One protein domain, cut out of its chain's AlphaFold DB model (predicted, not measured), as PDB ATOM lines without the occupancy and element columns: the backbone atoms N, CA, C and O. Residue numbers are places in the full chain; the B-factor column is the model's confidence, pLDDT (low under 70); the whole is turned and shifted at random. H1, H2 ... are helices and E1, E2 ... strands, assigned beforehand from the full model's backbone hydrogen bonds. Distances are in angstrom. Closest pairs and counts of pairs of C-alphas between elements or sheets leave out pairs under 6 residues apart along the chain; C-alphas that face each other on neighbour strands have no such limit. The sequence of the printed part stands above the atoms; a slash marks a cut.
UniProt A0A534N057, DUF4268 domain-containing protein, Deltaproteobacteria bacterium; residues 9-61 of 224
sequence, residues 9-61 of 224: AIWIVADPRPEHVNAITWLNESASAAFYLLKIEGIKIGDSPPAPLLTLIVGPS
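What this domain is: This is residues 9 to 61 of the 224 residues of the protein "DUF4268 domain-containing protein" of Deltaproteobacteria bacterium (UniProt A0A534N057). A long, strongly twisted strand hairpin, E2 and E3, makes most of the length of this rod, with the short strand E1 beside E2 and the helix H1 packed over one face of the sheet near one end. The other face has no named helix, and the hairpin's turn, residues 44 to 50, lies at the end of the rod away from H1. The printed part has 53 residues, with one named helix and three named strands in the order E1, H1, E2, E3; the sheet order is E1, E2, E3, and the sheet is mixed. The class is mixed, helices and strands; the whole is loose, with a radius of gyration of the C-alphas of 13.4 A, and spans 45 by 19 by 14 A.

How they stand to each other: E1, residues 9 to 13, is an edge strand and the parallel neighbour of the inner strand E2, residues 34 to 43, at 31 degrees. N 11 and O 36 are 2.8 A apart and N 38 and O 11 are 2.8 A apart, both within hydrogen-bond range. Between these strands in the chain comes H1, residues 18 to 30; E1, H1 and E2 form a strand-helix-strand unit, two parallel neighbour strands with a helix between, and its crossover is right-handed. H1 is on the sheet at a height over the sheet of 8.3 A, in an arrangement of two layers, a helix on one face of a sheet. It lies over E2 and over E3, residues 51 to 58, and runs along the strands, at 5 degrees to E2 on the local plane. The closest C-alphas of H1 and E2, those of Asn 28 and Phe 35, are 5.9 A apart. The closest of H1 and E3, those of Val 21 and Val 58, are 6.4 A apart. E1 and H1 are near each other, with 5 pairs of C-alphas within 10 A. E2 and the edge strand E3 are a hairpin, antiparallel at 145 degrees, with N 41 and O 53 within hydrogen-bond range at 2.9 A. In H1 every O i to N i+4 pair is within hydrogen-bond range.

Where its parts are: E1 begins at C-alpha 9, (450.676, -178.378, -217.647), and is 13.3 A long from first to last C-alpha. H1 measures 18.2 A and ends at C-alpha 30, (454.267, -183.603, -205.392). E2 measures 27.2 A, and E3 measures 21.6 A and ends at C-alpha 58, (451.008, -190.064, -218.369).

The domain as a whole: The C-alphas of Ser 30 and Asp 47, the two farthest apart, are 45.4 A from each other. The printed part has no cut. The links E1 to H1 and H1 to E2 are tight, and E2 to E3 is short. The mean pLDDT of the printed part is 90.9, and residues 30 to 32 are under 70.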
ATOM      1  N   ALA A   9     449.515-178.426-216.773       90.38
ATOM      2  CA  ALA A   9     450.676-178.378-217.647       90.38
ATOM      3  C   ALA A   9     450.669-179.592-218.586       90.38
ATOM      4  O   ALA A   9     450.412-180.717-218.160       90.38
ATOM      5  N   ILE A  10     450.949-179.359-219.868       93.19
ATOM      6  CA  ILE A  10     450.985-180.405-220.895       93.19
ATOM      7  C   ILE A  10     452.366-180.387-221.540       93.19
ATOM      8  O   ILE A  10     452.775-179.375-222.109       93.19
ATOM      9  N   TRP A  11     453.075-181.510-221.462       95.81
ATOM     10  CA  TRP A  11     454.332-181.739-222.161       95.81
ATOM     11  C   TRP A  11     454.084-182.636-223.374       95.81
ATOM     12  O   TRP A  11     453.653-183.777-223.230       95.81
ATOM     13  N   ILE A  12     454.346-182.114-224.574       96.50
ATOM     14  CA  ILE A  12     454.219-182.851-225.836       96.50
ATOM     15  C   ILE A  12     455.614-183.258-226.322       96.50
ATOM     16  O   ILE A  12     456.500-182.409-226.429       96.50
ATOM     17  N   VAL A  13     455.810-184.544-226.619       95.88
ATOM     18  CA  VAL A  13     457.080-185.111-227.108       95.88
ATOM     19  C   VAL A  13     456.856-186.039-228.303       95.88
ATOM     20  O   VAL A  13     455.804-186.661-228.416       95.88
ATOM     21  N   ALA A  14     457.848-186.156-229.190       95.25
ATOM     22  CA  ALA A  14     457.824-187.151-230.268       95.25
ATOM     23  C   ALA A  14     458.107-188.567-229.727       95.25
ATOM     24  O   ALA A  14     457.359-189.499-230.008       95.25
ATOM     25  N   ASP A  15     459.125-188.693-228.867       95.94
ATOM     26  CA  ASP A  15     459.571-189.961-228.283       95.94
ATOM     27  C   ASP A  15     459.563-189.886-226.742       95.94
ATOM     28  O   ASP A  15     460.473-189.315-226.126       95.94
ATOM     29  N   PRO A  16     458.520-190.418-226.077       95.25
ATOM     30  CA  PRO A  16     458.468-190.504-224.622       95.25
ATOM     31  C   PRO A  16     459.554-191.444-224.094       95.25
ATOM     32  O   PRO A  16     459.679-192.579-224.549       95.25
ATOM     33  N   ARG A  17     460.320-190.984-223.101       96.81
ATOM     34  CA  ARG A  17     461.369-191.772-222.441       96.81
ATOM     35  C   ARG A  17     460.997-192.061-220.985       96.81
ATOM     36  O   ARG A  17     460.238-191.273-220.410       96.81
ATOM     37  N   PRO A  18     461.550-193.118-220.362       96.44
ATOM     38  CA  PRO A  18     461.306-193.418-218.951       96.44
ATOM     39  C   PRO A  18     461.551-192.225-218.017       96.44
ATOM     40  O   PRO A  18     460.780-192.005-217.090       96.44
ATOM     41  N   GLU A  19     462.555-191.387-218.287       95.12
ATOM     42  CA  GLU A  19     462.838-190.193-217.483       95.12
ATOM     43  C   GLU A  19     461.718-189.145-217.577       95.12
ATOM     44  O   GLU A  19     461.411-188.488-216.584       95.12
ATOM     45  N   HIS A  20     461.075-189.002-218.744       95.06
ATOM     46  CA  HIS A  20     459.932-188.096-218.922       95.06
ATOM     47  C   HIS A  20     458.716-188.597-218.139       95.06
ATOM     48  O   HIS A  20     458.049-187.818-217.457       95.06
ATOM     49  N   VAL A  21     458.456-189.907-218.220       93.44
ATOM     50  CA  VAL A  21     457.375-190.580-217.488       93.44
ATOM     51  C   VAL A  21     457.572-190.406-215.985       93.44
ATOM     52  O   VAL A  21     456.660-189.946-215.297       93.44
ATOM     53  N   ASN A  22     458.779-190.681-215.484       91.38
ATOM     54  CA  ASN A  22     459.113-190.555-214.067       91.38
ATOM     55  C   ASN A  22     458.997-189.107-213.575       91.38
ATOM     56  O   ASN A  22     458.429-188.871-212.512       91.38
ATOM     57  N   ALA A  23     459.478-188.129-214.349       91.69
ATOM     58  CA  ALA A  23     459.391-186.717-213.979       91.69
ATOM     59  C   ALA A  23     457.935-186.233-213.866       91.69
ATOM     60  O   ALA A  23     457.582-185.565-212.896       91.69
ATOM     61  N   ILE A  24     457.078-186.587-214.830       91.50
ATOM     62  CA  ILE A  24     455.661-186.193-214.822       91.50
ATOM     63  C   ILE A  24     454.882-186.931-213.729       91.50
ATOM     64  O   ILE A  24     454.040-186.325-213.071       91.50
ATOM     65  N   THR A  25     455.202-188.203-213.480       87.25
ATOM     66  CA  THR A  25     454.629-188.975-212.365       87.25
ATOM     67  C   THR A  25     454.971-188.325-211.026       87.25
ATOM     68  O   THR A  25     454.071-188.023-210.247       87.25
ATOM     69  N   TRP A  26     456.249-187.998-210.802       85.44
ATOM     70  CA  TRP A  26     456.689-187.295-209.597       85.44
ATOM     71  C   TRP A  26     455.976-185.949-209.424       85.44
ATOM     72  O   TRP A  26     455.479-185.659-208.339       85.44
ATOM     73  N   LEU A  27     455.856-185.156-210.497       86.19
ATOM     74  CA  LEU A  27     455.143-183.876-210.459       86.19
ATOM     75  C   LEU A  27     453.670-184.046-210.063       86.19
ATOM     76  O   LEU A  27     453.180-183.271-209.246       86.19
ATOM     77  N   ASN A  28     452.980-185.064-210.581       84.19
ATOM     78  CA  ASN A  28     451.597-185.353-210.190       84.19
ATOM     79  C   ASN A  28     451.472-185.792-208.716       84.19
ATOM     80  O   ASN A  28     450.438-185.546-208.104       84.19
ATOM     81  N   GLU A  29     452.507-186.393-208.119       79.50
ATOM     82  CA  GLU A  29     452.522-186.774-206.696       79.50
ATOM     83  C   GLU A  29     452.905-185.636-205.738       79.50
ATOM     84  O   GLU A  29     452.638-185.725-204.533       79.50
ATOM     85  N   SER A  30     453.616-184.618-206.229       67.56
ATOM     86  CA  SER A  30     454.267-183.603-205.392       67.56
ATOM     87  C   SER A  30     453.735-182.184-205.590       67.56
ATOM     88  O   SER A  30     453.982-181.328-204.740       67.56
ATOM     89  N   ALA A  31     453.053-181.896-206.701       66.62
ATOM     90  CA  ALA A  31     452.602-180.553-207.053       66.62
ATOM     91  C   ALA A  31     451.071-180.440-207.116       66.62
ATOM     92  O   ALA A  31     450.347-181.400-207.349       66.62
ATOM     93  N   SER A  32     450.555-179.224-206.918       65.12
ATOM     94  CA  SER A  32     449.112-178.938-206.892       65.12
ATOM     95  C   SER A  32     448.503-178.681-208.279       65.12
ATOM     96  O   SER A  32     447.523-177.942-208.388       65.12
ATOM     97  N   ALA A  33     449.119-179.204-209.339       77.31
ATOM     98  CA  ALA A  33     448.705-179.011-210.725       77.31
ATOM     99  C   ALA A  33     448.656-180.356-211.458       77.31
ATOM    100  O   ALA A  33     449.349-181.296-211.087       77.31
ATOM    101  N   ALA A  34     447.825-180.437-212.491       85.12
ATOM    102  CA  ALA A  34     447.668-181.615-213.330       85.12
ATOM    103  C   ALA A  34     448.726-181.616-214.442       85.12
ATOM    104  O   ALA A  34     448.711-180.736-215.308       85.12
ATOM    105  N   PHE A  35     449.630-182.593-214.433       90.88
ATOM    106  CA  PHE A  35     450.688-182.729-215.429       90.88
ATOM    107  C   PHE A  35     450.383-183.875-216.389       90.88
ATOM    108  O   PHE A  35     450.128-185.007-215.974       90.88
ATOM    109  N   TYR A  36     450.447-183.574-217.682       93.81
ATOM    110  CA  TYR A  36     450.216-184.528-218.758       93.81
ATOM    111  C   TYR A  36     451.472-184.678-219.609       93.81
ATOM    112  O   TYR A  36     452.100-183.684-219.972       93.81
ATOM    113  N   LEU A  37     451.792-185.914-219.973       96.44
ATOM    114  CA  LEU A  37     452.757-186.248-221.011       96.44
ATOM    115  C   LEU A  37     452.001-186.822-222.205       96.44
ATOM    116  O   LEU A  37     451.372-187.876-222.090       96.44
ATOM    117  N   LEU A  38     452.071-186.139-223.344       97.12
ATOM    118  CA  LEU A  38     451.465-186.573-224.599       97.12
ATOM    119  C   LEU A  38     452.552-186.919-225.615       97.12
ATOM    120  O   LEU A  38     453.503-186.158-225.803       97.12
ATOM    121  N   LYS A  39     452.373-188.038-226.316       97.19
ATOM    122  CA  LYS A  39     453.100-188.317-227.554       97.19
ATOM    123  C   LYS A  39     452.359-187.674-228.720       97.19
ATOM    124  O   LYS A  39     451.140-187.819-228.799       97.19
ATOM    125  N   ILE A  40     453.079-186.996-229.612       96.50
ATOM    126  CA  ILE A  40     452.534-186.510-230.885       96.50
ATOM    127  C   ILE A  40     453.090-187.314-232.056       96.50
ATOM    128  O   ILE A  40     454.299-187.481-232.190       96.50
ATOM    129  N   GLU A  41     452.197-187.783-232.921       95.62
ATOM    130  CA  GLU A  41     452.531-188.503-234.149       95.62
ATOM    131  C   GLU A  41     451.759-187.914-235.332       95.62
ATOM    132  O   GLU A  41     450.650-187.411-235.173       95.62
ATOM    133  N   GLY A  42     452.340-187.963-236.531       94.38
ATOM    134  CA  GLY A  42     451.628-187.626-237.763       94.38
ATOM    135  C   GLY A  42     450.991-188.875-238.362       94.38
ATOM    136  O   GLY A  42     451.704-189.823-238.685       94.38
ATOM    137  N   ILE A  43     449.672-188.876-238.544       94.19
ATOM    138  CA  ILE A  43     448.928-189.968-239.184       94.19
ATOM    139  C   ILE A  43     448.239-189.487-240.461       94.19
ATOM    140  O   ILE A  43     447.917-188.309-240.606       94.19
ATOM    141  N   LYS A  44     447.990-190.401-241.400       96.12
ATOM    142  CA  LYS A  44     447.251-190.132-242.640       96.12
ATOM    143  C   LYS A  44     446.304-191.297-242.917       96.12
ATOM    144  O   LYS A  44     446.733-192.446-242.850       96.12
ATOM    145  N   ILE A  45     445.040-191.012-243.233       92.19
ATOM    146  CA  ILE A  45     444.049-192.036-243.591       92.19
ATOM    147  C   ILE A  45     443.718-191.869-245.075       92.19
ATOM    148  O   ILE A  45     443.102-190.883-245.476       92.19
ATOM    149  N   GLY A  46     444.155-192.823-245.902       93.44
ATOM    150  CA  GLY A  46     444.006-192.747-247.358       93.44
ATOM    151  C   GLY A  46     444.645-191.480-247.937       93.44
ATOM    152  O   GLY A  46     445.824-191.194-247.700       93.44
ATOM    153  N   ASP A  47     443.849-190.696-248.663       93.62
ATOM    154  CA  ASP A  47     444.275-189.446-249.300       93.62
ATOM    155  C   ASP A  47     443.988-188.186-248.470       93.62
ATOM    156  O   ASP A  47     444.076-187.071-248.981       93.62
ATOM    157  N   SER A  48     443.699-188.332-247.172       95.19
ATOM    158  CA  SER A  48     443.532-187.178-246.284       95.19
ATOM    159  C   SER A  48     444.817-186.345-246.173       95.19
ATOM    160  O   SER A  48     445.924-186.870-246.315       95.19
ATOM    161  N   PRO A  49     444.729-185.056-245.813       94.00
ATOM    162  CA  PRO A  49     445.874-184.344-245.255       94.00
ATOM    163  C   PRO A  49     446.410-185.068-244.000       94.00
ATOM    164  O   PRO A  49     445.615-185.695-243.285       94.00
ATOM    165  N   PRO A  50     447.726-185.011-243.712       93.69
ATOM    166  CA  PRO A  50     448.274-185.500-242.449       93.69
ATOM    167  C   PRO A  50     447.613-184.817-241.246       93.69
ATOM    168  O   PRO A  50     447.411-183.602-241.250       93.69
ATOM    169  N   ALA A  51     447.306-185.594-240.212       95.00
ATOM    170  CA  ALA A  51     446.679-185.137-238.979       95.00
ATOM    171  C   ALA A  51     447.533-185.514-237.756       95.00
ATOM    172  O   ALA A  51     448.187-186.561-237.768       95.00
ATOM    173  N   PRO A  52     447.538-184.694-236.690       94.25
ATOM    174  CA  PRO A  52     448.208-185.044-235.447       94.25
ATOM    175  C   PRO A  52     447.392-186.084-234.665       94.25
ATOM    176  O   PRO A  52     446.213-185.877-234.378       94.25
ATOM    177  N   LEU A  53     448.039-187.174-234.272       95.25
ATOM    178  CA  LEU A  53     447.564-188.100-233.253       95.25
ATOM    179  C   LEU A  53     448.235-187.743-231.925       95.25
ATOM    180  O   LEU A  53     449.462-187.710-231.839       95.25
ATOM    181  N   LEU A  54     447.428-187.470-230.900       96.25
ATOM    182  CA  LEU A  54     447.899-187.239-229.537       96.25
ATOM    183  C   LEU A  54     447.572-188.457-228.677       96.25
ATOM    184  O   LEU A  54     446.401-188.758-228.448       96.25
ATOM    185  N   THR A  55     448.605-189.121-228.172       95.81
ATOM    186  CA  THR A  55     448.469-190.288-227.296       95.81
ATOM    187  C   THR A  55     448.855-189.895-225.874       95.81
ATOM    188  O   THR A  55     449.958-189.398-225.645       95.81
ATOM    189  N   LEU A  56     447.960-190.113-224.907       95.06
ATOM    190  CA  LEU A  56     448.251-189.888-223.492       95.06
ATOM    191  C   LEU A  56     449.221-190.957-222.981       95.06
ATOM    192  O   LEU A  56     448.899-192.140-222.996       95.06
ATOM    193  N   ILE A  57     450.395-190.527-222.521       95.56
ATOM    194  CA  ILE A  57     451.417-191.412-221.949       95.56
ATOM    195  C   ILE A  57     451.322-191.420-220.426       95.56
ATOM    196  O   ILE A  57     451.341-192.481-219.813       95.56
ATOM    197  N   VAL A  58     451.202-190.237-219.816       92.19
ATOM    198  CA  VAL A  58     451.008-190.064-218.369       92.19
ATOM    199  C   VAL A  58     450.019-188.933-218.149       92.19
ATOM    200  O   VAL A  58     450.155-187.870-218.752       92.19
ATOM    201  N   GLY A  59     449.049-189.145-217.271       89.19
ATOM    202  CA  GLY A  59     448.170-188.104-216.753       89.19
ATOM    203  C   GLY A  59     447.994-188.272-215.245       89.19
ATOM    204  O   GLY A  59     448.397-189.303-214.699       89.19
ATOM    205  N   PRO A  60     447.409-187.283-214.560       83.19
ATOM    206  CA  PRO A  60     447.027-187.451-213.168       83.19
ATOM    207  C   PRO A  60     445.967-188.557-213.061       83.19
ATOM    208  O   PRO A  60     444.989-188.560-213.810       83.19
ATOM    209  N   SER A  61     446.159-189.490-212.133       78.50
ATOM    210  CA  SER A  61     445.120-190.442-211.730       78.50
ATOM    211  C   SER A  61     444.425-189.950-210.459       78.50
ATOM    212  O   SER A  61     444.986-189.118-209.739       78.50
TER     213      SER A  61